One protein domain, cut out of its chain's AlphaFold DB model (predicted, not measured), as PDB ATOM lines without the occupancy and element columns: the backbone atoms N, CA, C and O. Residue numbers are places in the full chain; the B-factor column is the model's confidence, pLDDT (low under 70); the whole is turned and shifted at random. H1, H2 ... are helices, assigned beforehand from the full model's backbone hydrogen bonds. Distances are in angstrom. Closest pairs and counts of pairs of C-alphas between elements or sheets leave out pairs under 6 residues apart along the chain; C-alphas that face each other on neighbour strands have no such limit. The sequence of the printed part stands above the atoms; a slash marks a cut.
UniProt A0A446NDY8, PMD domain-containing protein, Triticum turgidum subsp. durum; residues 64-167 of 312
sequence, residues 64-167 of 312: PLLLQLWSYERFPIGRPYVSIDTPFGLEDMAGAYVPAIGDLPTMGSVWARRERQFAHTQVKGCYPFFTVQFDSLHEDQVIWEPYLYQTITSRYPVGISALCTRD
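What this domain is: This is residues 64 to 167 of the 312 residues of the protein "PMD domain-containing protein" of Triticum turgidum subsp. durum (UniProt A0A446NDY8). There is little regular structure: long loops string five short helices into an elongated, loose frame, with H1 and H3 near its middle, H4 at one end, and H2 and H5 toward the other. Residues 120 to 125 stick out. The 104 printed residues include five named helices, H1 to H5 in order, and no named strand; the class is all helix, with 36 residues in named elements. The whole is only just loose, close to compact (radius of gyration of the C-alphas 15.6 A), spanning 45 by 29 by 24 A.

How they stand to each other: Start at H1, residues 64 to 74; it is close but not clearly touching to H3, residues 109 to 113, their closest C-alphas, Leu 69 and Trp 111, 7.0 A apart. H2, residues 90 to 93, is also close but not clearly touching to H3, at Asp 92 and Arg 113, whose C-alphas are 6.9 A apart. H4, residues 127 to 135, and H5, residues 149 to 155, are apart from the other helices and each other. Each O i to N i+4 pair is within hydrogen-bond range in H1, H3, H4 and H5; H2 is too short for one.

Where its parts are: Find C-alpha 64 at (0.594, 124.106, 22.313); H1 runs 15.1 A from there. H4 spans 12.2 A, and H5, 9.9 A, ends at C-alpha 155, (2.696, 137.858, 2.777).

The domain as a whole: The C-alphas of Val 98 and Val 132, the farthest apart, are 45.8 A apart. The printed part has no cut, and the four links are long. Look for pLDDT under 70 at residues 94 to 102 and 119 to 126.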
ATOM      1  N   PRO A  64      -0.103 124.853  23.363       85.50
ATOM      2  CA  PRO A  64       0.594 124.106  22.313       85.50
ATOM      3  C   PRO A  64       0.338 124.665  20.907       85.50
ATOM      4  O   PRO A  64       1.193 124.531  20.041       85.50
ATOM      5  N   LEU A  65      -0.792 125.348  20.689       86.25
ATOM      6  CA  LEU A  65      -1.086 126.021  19.423       86.25
ATOM      7  C   LEU A  65      -0.017 127.063  19.060       86.25
ATOM      8  O   LEU A  65       0.397 127.113  17.910       86.25
ATOM      9  N   LEU A  66       0.453 127.877  20.012       88.44
ATOM     10  CA  LEU A  66       1.493 128.869  19.718       88.44
ATOM     11  C   LEU A  66       2.833 128.205  19.399       88.44
ATOM     12  O   LEU A  66       3.525 128.656  18.493       88.44
ATOM     13  N   LEU A  67       3.164 127.108  20.087       89.12
ATOM     14  CA  LEU A  67       4.358 126.322  19.779       89.12
ATOM     15  C   LEU A  67       4.277 125.701  18.378       89.12
ATOM     16  O   LEU A  67       5.265 125.700  17.655       89.12
ATOM     17  N   GLN A  68       3.099 125.216  17.988       89.25
ATOM     18  CA  GLN A  68       2.838 124.657  16.663       89.25
ATOM     19  C   GLN A  68       2.899 125.727  15.562       89.25
ATOM     20  O   GLN A  68       3.499 125.507  14.518       89.25
ATOM     21  N   LEU A  69       2.308 126.903  15.782       91.38
ATOM     22  CA  LEU A  69       2.396 128.015  14.830       91.38
ATOM     23  C   LEU A  69       3.840 128.510  14.689       91.38
ATOM     24  O   LEU A  69       4.294 128.768  13.577       91.38
ATOM     25  N   TRP A  70       4.572 128.598  15.803       91.75
ATOM     26  CA  TRP A  70       5.999 128.902  15.786       91.75
ATOM     27  C   TRP A  70       6.775 127.829  15.015       91.75
ATOM     28  O   TRP A  70       7.551 128.177  14.134       91.75
ATOM     29  N   SER A  71       6.534 126.535  15.247       92.19
ATOM     30  CA  SER A  71       7.252 125.482  14.520       92.19
ATOM     31  C   SER A  71       6.972 125.509  13.016       92.19
ATOM     32  O   SER A  71       7.894 125.284  12.239       92.19
ATOM     33  N   TYR A  72       5.753 125.846  12.587       91.69
ATOM     34  CA  TYR A  72       5.396 125.934  11.165       91.69
ATOM     35  C   TYR A  72       6.082 127.085  10.426       91.69
ATOM     36  O   TYR A  72       6.468 126.935   9.263       91.69
ATOM     37  N   GLU A  73       6.283 128.212  11.106       91.19
ATOM     38  CA  GLU A  73       7.059 129.329  10.559       91.19
ATOM     39  C   GLU A  73       8.555 129.020  10.469       91.19
ATOM     40  O   GLU A  73       9.237 129.556   9.602       91.19
ATOM     41  N   ARG A  74       9.079 128.183  11.368       91.38
ATOM     42  CA  ARG A  74      10.526 128.071  11.604       91.38
ATOM     43  C   ARG A  74      11.141 126.833  10.980       91.38
ATOM     44  O   ARG A  74      12.243 126.914  10.452       91.38
ATOM     45  N   PHE A  75      10.422 125.715  11.018       91.25
ATOM     46  CA  PHE A  75      10.887 124.431  10.519       91.25
ATOM     47  C   PHE A  75      10.116 124.010   9.265       91.25
ATOM     48  O   PHE A  75       8.900 124.196   9.194       91.25
ATOM     49  N   PRO A  76      10.781 123.357   8.299       86.81
ATOM     50  CA  PRO A  76      10.098 122.737   7.169       86.81
ATOM     51  C   PRO A  76       9.383 121.434   7.565       86.81
ATOM     52  O   PRO A  76       8.528 120.948   6.828       86.81
ATOM     53  N   ILE A  77       9.707 120.877   8.734       87.19
ATOM     54  CA  ILE A  77       9.257 119.563   9.195       87.19
ATOM     55  C   ILE A  77       7.891 119.664   9.880       87.19
ATOM     56  O   ILE A  77       7.687 120.462  10.795       87.19
ATOM     57  N   GLY A  78       6.953 118.801   9.480       82.38
ATOM     58  CA  GLY A  78       5.673 118.610  10.179       82.38
ATOM     59  C   GLY A  78       4.650 119.741  10.018       82.38
ATOM     60  O   GLY A  78       3.563 119.657  10.600       82.38
ATOM     61  N   ARG A  79       4.961 120.778   9.230       86.06
ATOM     62  CA  ARG A  79       4.017 121.845   8.879       86.06
ATOM     63  C   ARG A  79       3.066 121.430   7.753       86.06
ATOM     64  O   ARG A  79       3.476 120.677   6.873       86.06
ATOM     65  N   PRO A  80       1.798 121.878   7.771       87.38
ATOM     66  CA  PRO A  80       0.869 121.630   6.679       87.38
ATOM     67  C   PRO A  80       1.302 122.386   5.423       87.38
ATOM     68  O   PRO A  80       1.984 123.406   5.503       87.38
ATOM     69  N   TYR A  81       0.831 121.938   4.269       85.88
ATOM     70  CA  TYR A  81       0.866 122.744   3.061       85.88
ATOM     71  C   TYR A  81      -0.241 123.795   3.130       85.88
ATOM     72  O   TYR A  81      -1.405 123.487   3.410       85.88
ATOM     73  N   VAL A  82       0.153 125.042   2.897       87.25
ATOM     74  CA  VAL A  82      -0.719 126.207   2.746       87.25
ATOM     75  C   VAL A  82      -0.176 127.033   1.584       87.25
ATOM     76  O   VAL A  82       1.033 127.027   1.346       87.25
ATOM     77  N   SER A  83      -1.039 127.760   0.880       84.81
ATOM     78  CA  SER A  83      -0.647 128.631  -0.237       84.81
ATOM     79  C   SER A  83       0.094 129.878   0.259       84.81
ATOM     80  O   SER A  83      -0.437 130.976   0.174       84.81
ATOM     81  N   ILE A  84       1.273 129.729   0.865       81.12
ATOM     82  CA  ILE A  84       1.993 130.808   1.564       81.12
ATOM     83  C   ILE A  84       2.438 131.941   0.632       81.12
ATOM     84  O   ILE A  84       2.515 133.086   1.071       81.12
ATOM     85  N   ASP A  85       2.665 131.622  -0.644       82.56
ATOM     86  CA  ASP A  85       3.091 132.567  -1.681       82.56
ATOM     87  C   ASP A  85       1.948 133.461  -2.171       82.56
ATOM     88  O   ASP A  85       2.174 134.501  -2.784       82.56
ATOM     89  N   THR A  86       0.699 133.077  -1.897       87.19
ATOM     90  CA  THR A  86      -0.459 133.922  -2.179       87.19
ATOM     91  C   THR A  86      -0.560 134.993  -1.090       87.19
ATOM     92  O   THR A  86      -0.680 134.633   0.086       87.19
ATOM     93  N   PRO A  87      -0.549 136.297  -1.417       89.25
ATOM     94  CA  PRO A  87      -0.707 137.346  -0.413       89.25
ATOM     95  C   PRO A  87      -2.003 137.180   0.388       89.25
ATOM     96  O   PRO A  87      -3.020 136.750  -0.148       89.25
ATOM     97  N   PHE A  88      -1.964 137.471   1.686       87.00
ATOM     98  CA  PHE A  88      -3.106 137.369   2.591       87.00
ATOM     99  C   PHE A  88      -4.076 138.520   2.333       87.00
ATOM    100  O   PHE A  88      -3.792 139.679   2.649       87.00
ATOM    101  N   GLY A  89      -5.195 138.185   1.695       78.44
ATOM    102  CA  GLY A  89      -6.141 139.144   1.145       78.44
ATOM    103  C   GLY A  89      -7.264 139.527   2.107       78.44
ATOM    104  O   GLY A  89      -7.420 138.980   3.197       78.44
ATOM    105  N   LEU A  90      -8.104 140.464   1.660       72.00
ATOM    106  CA  LEU A  90      -9.354 140.821   2.341       72.00
ATOM    107  C   LEU A  90     -10.307 139.624   2.453       72.00
ATOM    108  O   LEU A  90     -11.000 139.505   3.454       72.00
ATOM    109  N   GLU A  91     -10.303 138.715   1.478       74.12
ATOM    110  CA  GLU A  91     -11.080 137.467   1.513       74.12
ATOM    111  C   GLU A  91     -10.667 136.541   2.666       74.12
ATOM    112  O   GLU A  91     -11.529 135.969   3.330       74.12
ATOM    113  N   ASP A  92      -9.371 136.484   2.994       74.81
ATOM    114  CA  ASP A  92      -8.855 135.745   4.153       74.81
ATOM    115  C   ASP A  92      -9.224 136.437   5.498       74.81
ATOM    116  O   ASP A  92      -9.139 135.842   6.584       74.81
ATOM    117  N   MET A  93      -9.619 137.719   5.451       70.31
ATOM    118  CA  MET A  93     -10.103 138.503   6.598       70.31
ATOM    119  C   MET A  93     -11.632 138.537   6.718       70.31
ATOM    120  O   MET A  93     -12.141 138.754   7.818       70.31
ATOM    121  N   ALA A  94     -12.363 138.323   5.620       57.75
ATOM    122  CA  ALA A  94     -13.793 138.579   5.484       57.75
ATOM    123  C   ALA A  94     -14.672 137.488   6.119       57.75
ATOM    124  O   ALA A  94     -15.468 136.824   5.462       57.75
ATOM    125  N   GLY A  95     -14.593 137.357   7.439       53.22
ATOM    126  CA  GLY A  95     -15.728 136.907   8.238       53.22
ATOM    127  C   GLY A  95     -16.558 138.118   8.666       53.22
ATOM    128  O   GLY A  95     -16.314 138.637   9.741       53.22
ATOM    129  N   ALA A  96     -17.487 138.590   7.823       44.72
ATOM    130  CA  ALA A  96     -18.591 139.530   8.128       44.72
ATOM    131  C   ALA A  96     -18.335 140.745   9.072       44.72
ATOM    132  O   ALA A  96     -19.286 141.246   9.673       44.72
ATOM    133  N   TYR A  97     -17.104 141.244   9.221       56.81
ATOM    134  CA  TYR A  97     -16.770 142.292  10.193       56.81
ATOM    135  C   TYR A  97     -15.794 143.325   9.616       56.81
ATOM    136  O   TYR A  97     -14.890 142.982   8.854       56.81
ATOM    137  N   VAL A  98     -15.990 144.598   9.974       53.66
ATOM    138  CA  VAL A  98     -15.077 145.701   9.637       53.66
ATOM    139  C   VAL A  98     -13.862 145.613  10.565       53.66
ATOM    140  O   VAL A  98     -14.059 145.703  11.774       53.66
ATOM    141  N   PRO A  99     -12.627 145.469  10.053       54.94
ATOM    142  CA  PRO A  99     -11.466 145.238  10.904       54.94
ATOM    143  C   PRO A  99     -11.168 146.425  11.841       54.94
ATOM    144  O   PRO A  99     -10.770 147.499  11.394       54.94
ATOM    145  N   ALA A 100     -11.316 146.234  13.149       60.16
ATOM    146  CA  ALA A 100     -10.706 147.055  14.188       60.16
ATOM    147  C   ALA A 100      -9.179 146.813  14.252       60.16
ATOM    148  O   ALA A 100      -8.628 145.925  13.606       60.16
ATOM    149  N   ILE A 101      -8.462 147.579  15.085       53.06
ATOM    150  CA  ILE A 101      -6.989 147.497  15.261       53.06
ATOM    151  C   ILE A 101      -6.496 146.060  15.591       53.06
ATOM    152  O   ILE A 101      -5.346 145.705  15.312       53.06
ATOM    153  N   GLY A 102      -7.362 145.215  16.164       58.16
ATOM    154  CA  GLY A 102      -7.093 143.805  16.473       58.16
ATOM    155  C   GLY A 102      -7.380 142.804  15.345       58.16
ATOM    156  O   GLY A 102      -7.037 141.636  15.498       58.16
ATOM    157  N   ASP A 103      -7.969 143.237  14.231       70.00
ATOM    158  CA  ASP A 103      -8.509 142.340  13.198       70.00
ATOM    159  C   ASP A 103      -7.610 142.179  11.971       70.00
ATOM    160  O   ASP A 103      -7.857 141.310  11.129       70.00
ATOM    161  N   LEU A 104      -6.533 142.964  11.894       84.50
ATOM    162  CA  LEU A 104      -5.440 142.683  10.968       84.50
ATOM    163  C   LEU A 104      -4.805 141.317  11.292       84.50
ATOM    164  O   LEU A 104      -4.777 140.888  12.452       84.50
ATOM    165  N   PRO A 105      -4.260 140.614  10.289       88.19
ATOM    166  CA  PRO A 105      -3.680 139.297  10.494       88.19
ATOM    167  C   PRO A 105      -2.448 139.340  11.408       88.19
ATOM    168  O   PRO A 105      -1.786 140.360  11.577       88.19
ATOM    169  N   THR A 106      -2.113 138.193  11.989       89.69
ATOM    170  CA  THR A 106      -0.817 137.950  12.631       89.69
ATOM    171  C   THR A 106       0.028 137.083  11.704       89.69
ATOM    172  O   THR A 106      -0.507 136.483  10.774       89.69
ATOM    173  N   MET A 107       1.320 136.910  11.993       89.25
ATOM    174  CA  MET A 107       2.153 135.963  11.235       89.25
ATOM    175  C   MET A 107       1.561 134.546  11.206       89.25
ATOM    176  O   MET A 107       1.619 133.884  10.176       89.25
ATOM    177  N   GLY A 108       0.890 134.129  12.284       89.50
ATOM    178  CA  GLY A 108       0.223 132.831  12.377       89.50
ATOM    179  C   GLY A 108      -1.076 132.703  11.568       89.50
ATOM    180  O   GLY A 108      -1.589 131.591  11.434       89.50
ATOM    181  N   SER A 109      -1.631 133.801  11.037       88.50
ATOM    182  CA  SER A 109      -2.941 133.794  10.373       88.50
ATOM    183  C   SER A 109      -2.972 132.893   9.142       88.50
ATOM    184  O   SER A 109      -3.967 132.197   8.946       88.50
ATOM    185  N   VAL A 110      -1.885 132.845   8.363       88.44
ATOM    186  CA  VAL A 110      -1.783 131.971   7.184       88.44
ATOM    187  C   VAL A 110      -1.995 130.498   7.549       88.44
ATOM    188  O   VAL A 110      -2.734 129.792   6.871       88.44
ATOM    189  N   TRP A 111      -1.442 130.048   8.676       89.00
ATOM    190  CA  TRP A 111      -1.564 128.667   9.145       89.00
ATOM    191  C   TRP A 111      -2.910 128.372   9.804       89.00
ATOM    192  O   TRP A 111      -3.339 127.223   9.846       89.00
ATOM    193  N   ALA A 112      -3.559 129.387  10.373       86.31
ATOM    194  CA  ALA A 112      -4.798 129.212  11.120       86.31
ATOM    195  C   ALA A 112      -6.051 129.311  10.239       86.31
ATOM    196  O   ALA A 112      -7.025 128.607  10.503       86.31
ATOM    197  N   ARG A 113      -6.036 130.195   9.233       84.75
ATOM    198  CA  ARG A 113      -7.228 130.580   8.459       84.75
ATOM    199  C   ARG A 113      -7.293 129.968   7.065       84.75
ATOM    200  O   ARG A 113      -8.397 129.735   6.587       84.75
ATOM    201  N   ARG A 114      -6.153 129.676   6.433       86.00
ATOM    202  CA  ARG A 114      -6.156 129.021   5.119       86.00
ATOM    203  C   ARG A 114      -6.467 127.540   5.224       86.00
ATOM    204  O   ARG A 114      -6.267 126.900   6.264       86.00
ATOM    205  N   GLU A 115      -6.934 126.993   4.109       84.94
ATOM    206  CA  GLU A 115      -7.075 125.556   3.957       84.94
ATOM    207  C   GLU A 115      -5.701 124.893   4.102       84.94
ATOM    208  O   GLU A 115      -4.731 125.246   3.430       84.94
ATOM    209  N   ARG A 116      -5.619 123.954   5.044       86.44
ATOM    210  CA  ARG A 116      -4.404 123.205   5.351       86.44
ATOM    211  C   ARG A 116      -4.505 121.844   4.709       86.44
ATOM    212  O   ARG A 116      -5.409 121.076   5.035       86.44
ATOM    213  N   GLN A 117      -3.527 121.518   3.884       82.62
ATOM    214  CA  GLN A 117      -3.370 120.175   3.362       82.62
ATOM    215  C   GLN A 117      -2.260 119.490   4.149       82.62
ATOM    216  O   GLN A 117      -1.111 119.923   4.160       82.62
ATOM    217  N   PHE A 118      -2.611 118.424   4.853       76.62
ATOM    218  CA  PHE A 118      -1.621 117.555   5.473       76.62
ATOM    219  C   PHE A 118      -1.285 116.449   4.482       76.62
ATOM    220  O   PHE A 118      -2.180 115.957   3.791       76.62
ATOM    221  N   ALA A 119      -0.015 116.043   4.417       66.25
ATOM    222  CA  ALA A 119       0.365 114.870   3.642       66.25
ATOM    223  C   ALA A 119      -0.558 113.691   4.012       66.25
ATOM    224  O   ALA A 119      -0.793 113.423   5.194       66.25
ATOM    225  N   HIS A 120      -1.110 113.005   3.003       55.47
ATOM    226  CA  HIS A 120      -2.096 111.925   3.179       55.47
ATOM    227  C   HIS A 120      -1.583 110.744   4.017       55.47
ATOM    228  O   HIS A 120      -2.362 109.898   4.458       55.47
ATOM    229  N   THR A 121      -0.283 110.699   4.286       54.28
ATOM    230  CA  THR A 121       0.356 109.850   5.283       54.28
ATOM    231  C   THR A 121      -0.062 110.281   6.699       54.28
ATOM    232  O   THR A 121       0.699 110.868   7.466       54.28
ATOM    233  N   GLN A 122      -1.293 109.942   7.096       51.16
ATOM    234  CA  GLN A 122      -1.668 109.835   8.508       51.16
ATOM    235  C   GLN A 122      -0.902 108.659   9.129       51.16
ATOM    236  O   GLN A 122      -1.411 107.543   9.225       51.16
ATOM    237  N   VAL A 123       0.354 108.873   9.520       49.50
ATOM    238  CA  VAL A 123       1.186 107.773  10.022       49.50
ATOM    239  C   VAL A 123       1.056 107.699  11.537       49.50
ATOM    240  O   VAL A 123       1.705 108.433  12.282       49.50
ATOM    241  N   LYS A 124       0.230 106.767  12.026       48.69
ATOM    242  CA  LYS A 124       0.478 106.185  13.353       48.69
ATOM    243  C   LYS A 124       1.953 105.776  13.400       48.69
ATOM    244  O   LYS A 124       2.368 104.953  12.596       48.69
ATOM    245  N   GLY A 125       2.731 106.344  14.318       57.06
ATOM    246  CA  GLY A 125       4.175 106.094  14.370       57.06
ATOM    247  C   GLY A 125       5.009 106.986  13.444       57.06
ATOM    248  O   GLY A 125       6.086 106.577  13.038       57.06
ATOM    249  N   CYS A 126       4.557 108.205  13.132       68.69
ATOM    250  CA  CYS A 126       5.364 109.231  12.453       68.69
ATOM    251  C   CYS A 126       6.521 109.785  13.299       68.69
ATOM    252  O   CYS A 126       7.383 110.466  12.757       68.69
ATOM    253  N   TYR A 127       6.549 109.518  14.610       71.38
ATOM    254  CA  TYR A 127       7.582 110.057  15.498       71.38
ATOM    255  C   TYR A 127       9.008 109.703  15.029       71.38
ATOM    256  O   TYR A 127       9.760 110.642  14.793       71.38
ATOM    257  N   PRO A 128       9.358 108.426  14.751       75.25
ATOM    258  CA  PRO A 128      10.643 108.080  14.135       75.25
ATOM    259  C   PRO A 128      10.944 108.828  12.830       75.25
ATOM    260  O   PRO A 128      12.075 109.240  12.607       75.25
ATOM    261  N   PHE A 129       9.939 109.036  11.975       76.12
ATOM    262  CA  PHE A 129      10.119 109.747  10.707       76.12
ATOM    263  C   PHE A 129      10.426 111.235  10.913       76.12
ATOM    264  O   PHE A 129      11.263 111.798  10.210       76.12
ATOM    265  N   PHE A 130       9.781 111.881  11.886       81.12
ATOM    266  CA  PHE A 130      10.132 113.246  12.263       81.12
ATOM    267  C   PHE A 130      11.503 113.311  12.929       81.12
ATOM    268  O   PHE A 130      12.250 114.227  12.618       81.12
ATOM    269  N   THR A 131      11.864 112.340  13.774       81.44
ATOM    270  CA  THR A 131      13.205 112.259  14.368       81.44
ATOM    271  C   THR A 131      14.284 112.245  13.291       81.44
ATOM    272  O   THR A 131      15.136 113.120  13.307       81.44
ATOM    273  N   VAL A 132      14.187 111.361  12.290       81.69
ATOM    274  CA  VAL A 132      15.173 111.308  11.194       81.69
ATOM    275  C   VAL A 132      15.240 112.626  10.421       81.69
ATOM    276  O   VAL A 132      16.328 113.087  10.089       81.69
ATOM    277  N   GLN A 133      14.097 113.263  10.145       84.00
ATOM    278  CA  GLN A 133      14.095 114.567   9.478       84.00
ATOM    279  C   GLN A 133      14.769 115.649  10.320       84.00
ATOM    280  O   GLN A 133      15.520 116.444   9.769       84.00
ATOM    281  N   PHE A 134      14.518 115.685  11.632       86.00
ATOM    282  CA  PHE A 134      15.171 116.637  12.530       86.00
ATOM    283  C   PHE A 134      16.673 116.363  12.648       86.00
ATOM    284  O   PHE A 134      17.448 117.313  12.646       86.00
ATOM    285  N   ASP A 135      17.089 115.095  12.671       83.56
ATOM    286  CA  ASP A 135      18.504 114.702  12.687       83.56
ATOM    287  C   ASP A 135      19.229 115.081  11.383       83.56
ATOM    288  O   ASP A 135      20.440 115.287  11.384       83.56
ATOM    289  N   SER A 136      18.487 115.183  10.276       84.12
ATOM    290  CA  SER A 136      19.004 115.541   8.947       84.12
ATOM    291  C   SER A 136      18.831 117.026   8.612       84.12
ATOM    292  O   SER A 136      19.171 117.443   7.505       84.12
ATOM    293  N   LEU A 137      18.244 117.812   9.518       86.06
ATOM    294  CA  LEU A 137      17.896 119.203   9.269       86.06
ATOM    295  C   LEU A 137      19.162 120.057   9.249       86.06
ATOM    296  O   LEU A 137      19.887 120.129  10.244       86.06
ATOM    297  N   HIS A 138      19.409 120.724   8.126       86.06
ATOM    298  CA  HIS A 138      20.525 121.646   8.007       86.06
ATOM    299  C   HIS A 138      20.134 123.053   8.472       86.06
ATOM    300  O   HIS A 138      18.972 123.459   8.469       86.06
ATOM    301  N   GLU A 139      21.144 123.799   8.898       85.62
ATOM    302  CA  GLU A 139      21.025 125.110   9.522       85.62
ATOM    303  C   GLU A 139      20.369 126.172   8.620       85.62
ATOM    304  O   GLU A 139      19.593 126.998   9.093       85.62
ATOM    305  N   ASP A 140      20.627 126.120   7.314       88.62
ATOM    306  CA  ASP A 140      20.042 127.021   6.309       88.62
ATOM    307  C   ASP A 140      18.563 126.727   6.006       88.62
ATOM    308  O   ASP A 140      17.868 127.556   5.417       88.62
ATOM    309  N   GLN A 141      18.057 125.566   6.427       89.69
ATOM    310  CA  GLN A 141      16.659 125.177   6.251       89.69
ATOM    311  C   GLN A 141      15.761 125.719   7.369       89.69
ATOM    312  O   GLN A 141      14.537 125.580   7.294       89.69
ATOM    313  N   VAL A 142      16.348 126.317   8.411       91.56
ATOM    314  CA  VAL A 142      15.630 126.832   9.576       91.56
ATOM    315  C   VAL A 142      15.659 128.352   9.597       91.56
ATOM    316  O   VAL A 142      16.704 128.990   9.506       91.56
ATOM    317  N   ILE A 143      14.490 128.958   9.787       91.69
ATOM    318  CA  ILE A 143      14.379 130.413   9.901       91.69
ATOM    319  C   ILE A 143      14.613 130.803  11.358       91.69
ATOM    320  O   ILE A 143      13.677 130.854  12.152       91.69
ATOM    321  N   TRP A 144      15.854 131.094  11.733       90.06
ATOM    322  CA  TRP A 144      16.191 131.466  13.111       90.06
ATOM    323  C   TRP A 144      16.029 132.950  13.437       90.06
ATOM    324  O   TRP A 144      16.016 133.290  14.610       90.06
ATOM    325  N   GLU A 145      15.905 133.819  12.438       91.25
ATOM    326  CA  GLU A 145      15.965 135.281  12.586       91.25
ATOM    327  C   GLU A 145      14.571 135.934  12.650       91.25
ATOM    328  O   GLU A 145      13.572 135.296  12.301       91.25
ATOM    329  N   PRO A 146      14.440 137.195  13.098       91.56
ATOM    330  CA  PRO A 146      13.168 137.909  13.069       91.56
ATOM    331  C   PRO A 146      12.533 137.934  11.676       91.56
ATOM    332  O   PRO A 146      13.210 137.867  10.652       91.56
ATOM    333  N   TYR A 147      11.211 138.090  11.630       90.88
ATOM    334  CA  TYR A 147      10.508 138.240  10.361       90.88
ATOM    335  C   TYR A 147      10.976 139.508   9.640       90.88
ATOM    336  O   TYR A 147      10.830 140.616  10.159       90.88
ATOM    337  N   LEU A 148      11.519 139.343   8.432       90.31
ATOM    338  CA  LEU A 148      11.947 140.464   7.606       90.31
ATOM    339  C   LEU A 148      10.740 141.293   7.169       90.31
ATOM    340  O   LEU A 148       9.690 140.747   6.822       90.31
ATOM    341  N   TYR A 149      10.915 142.613   7.110       91.62
ATOM    342  CA  TYR A 149       9.874 143.534   6.649       91.62
ATOM    343  C   TYR A 149       9.330 143.134   5.270       91.62
ATOM    344  O   TYR A 149       8.123 143.051   5.083       91.62
ATOM    345  N   GLN A 150      10.212 142.775   4.334       92.00
ATOM    346  CA  GLN A 150       9.829 142.321   2.993       92.00
ATOM    347  C   GLN A 150       8.965 141.050   3.020       92.00
ATOM    348  O   GLN A 150       7.977 140.959   2.289       92.00
ATOM    349  N   THR A 151       9.285 140.086   3.890       89.88
ATOM    350  CA  THR A 151       8.482 138.867   4.082       89.88
ATOM    351  C   THR A 151       7.106 139.194   4.654       89.88
ATOM    352  O   THR A 151       6.106 138.631   4.216       89.88
ATOM    353  N   ILE A 152       7.036 140.126   5.609       91.81
ATOM    354  CA  ILE A 152       5.762 140.580   6.176       91.81
ATOM    355  C   ILE A 152       4.924 141.263   5.095       91.81
ATOM    356  O   ILE A 152       3.770 140.896   4.924       91.81
ATOM    357  N   THR A 153       5.481 142.213   4.345       91.75
ATOM    358  CA  THR A 153       4.734 142.995   3.347       91.75
ATOM    359  C   THR A 153       4.299 142.157   2.147       91.75
ATOM    360  O   THR A 153       3.194 142.346   1.646       91.75
ATOM    361  N   SER A 154       5.127 141.210   1.695       91.69
ATOM    362  CA  SER A 154       4.750 140.285   0.615       91.69
ATOM    363  C   SER A 154       3.626 139.340   1.041       91.69
ATOM    364  O   SER A 154       2.655 139.167   0.306       91.69
ATOM    365  N   ARG A 155       3.716 138.771   2.250       91.62
ATOM    366  CA  ARG A 155       2.696 137.858   2.777       91.62
ATOM    367  C   ARG A 155       1.432 138.585   3.229       91.62
ATOM    368  O   ARG A 155       0.348 138.037   3.081       91.62
ATOM    369  N   TYR A 156       1.545 139.798   3.760       91.50
ATOM    370  CA  TYR A 156       0.454 140.593   4.328       91.50
ATOM    371  C   TYR A 156       0.500 142.038   3.787       91.50
ATOM    372  O   TYR A 156       0.934 142.945   4.501       91.50
ATOM    373  N   PRO A 157       0.032 142.298   2.548       88.62
ATOM    374  CA  PRO A 157       0.094 143.634   1.935       88.62
ATOM    375  C   PRO A 157      -0.688 144.710   2.695       88.62
ATOM    376  O   PRO A 157      -0.326 145.883   2.675       88.62
ATOM    377  N   VAL A 158      -1.748 144.304   3.399       84.50
ATOM    378  CA  VAL A 158      -2.557 145.160   4.285       84.50
ATOM    379  C   VAL A 158      -1.892 145.427   5.644       84.50
ATOM    380  O   VAL A 158      -2.444 146.145   6.475       84.50
ATOM    381  N   GLY A 159      -0.714 144.845   5.882       87.00
ATOM    382  CA  GLY A 159      -0.019 144.855   7.163       87.00
ATOM    383  C   GLY A 159      -0.484 143.754   8.118       87.00
ATOM    384  O   GLY A 159      -1.421 143.000   7.855       87.00
ATOM    385  N   ILE A 160       0.204 143.665   9.256       89.56
ATOM    386  CA  ILE A 160      -0.150 142.790  10.380       89.56
ATOM    387  C   ILE A 160      -0.674 143.623  11.551       89.56
ATOM    388  O   ILE A 160      -0.400 144.820  11.642       89.56
ATOM    389  N   SER A 161      -1.412 142.996  12.467       89.38
ATOM    390  CA  SER A 161      -1.948 143.678  13.646       89.38
ATOM    391  C   SER A 161      -0.848 144.363  14.444       89.38
ATOM    392  O   SER A 161       0.163 143.743  14.782       89.38
ATOM    393  N   ALA A 162      -1.097 145.617  14.827       87.75
ATOM    394  CA  ALA A 162      -0.218 146.384  15.705       87.75
ATOM    395  C   ALA A 162       0.022 145.676  17.051       87.75
ATOM    396  O   ALA A 162       1.054 145.890  17.684       87.75
ATOM    397  N   LEU A 163      -0.879 144.776  17.469       86.81
ATOM    398  CA  LEU A 163      -0.690 143.922  18.646       86.81
ATOM    399  C   LEU A 163       0.548 143.016  18.529       86.81
ATOM    400  O   LEU A 163       1.128 142.661  19.551       86.81
ATOM    401  N   CYS A 164       0.994 142.693  17.311       87.44
ATOM    402  CA  CYS A 164       2.207 141.909  17.074       87.44
ATOM    403  C   CYS A 164       3.493 142.660  17.432       87.44
ATOM    404  O   CYS A 164       4.533 142.023  17.493       87.44
ATOM    405  N   THR A 165       3.457 143.984  17.620       88.25
ATOM    406  CA  THR A 165       4.655 144.801  17.902       88.25
ATOM    407  C   THR A 165       4.460 145.836  19.010       88.25
ATOM    408  O   THR A 165       5.439 146.455  19.422       88.25
ATOM    409  N   ARG A 166       3.227 146.040  19.498       89.12
ATOM    410  CA  ARG A 166       2.873 147.051  20.514       89.12
ATOM    411  C   ARG A 166       3.754 146.969  21.758       89.12
ATOM    412  O   ARG A 166       4.232 147.989  22.234       89.12
ATOM    413  N   ASP A 167       3.984 145.752  22.237       88.62
ATOM    414  CA  ASP A 167       4.652 145.473  23.512       88.62
ATOM    415  C   ASP A 167       6.103 144.979  23.311       88.62
ATOM    416  O   ASP A 167       6.652 144.260  24.147       88.62
TER     417      ASP A 167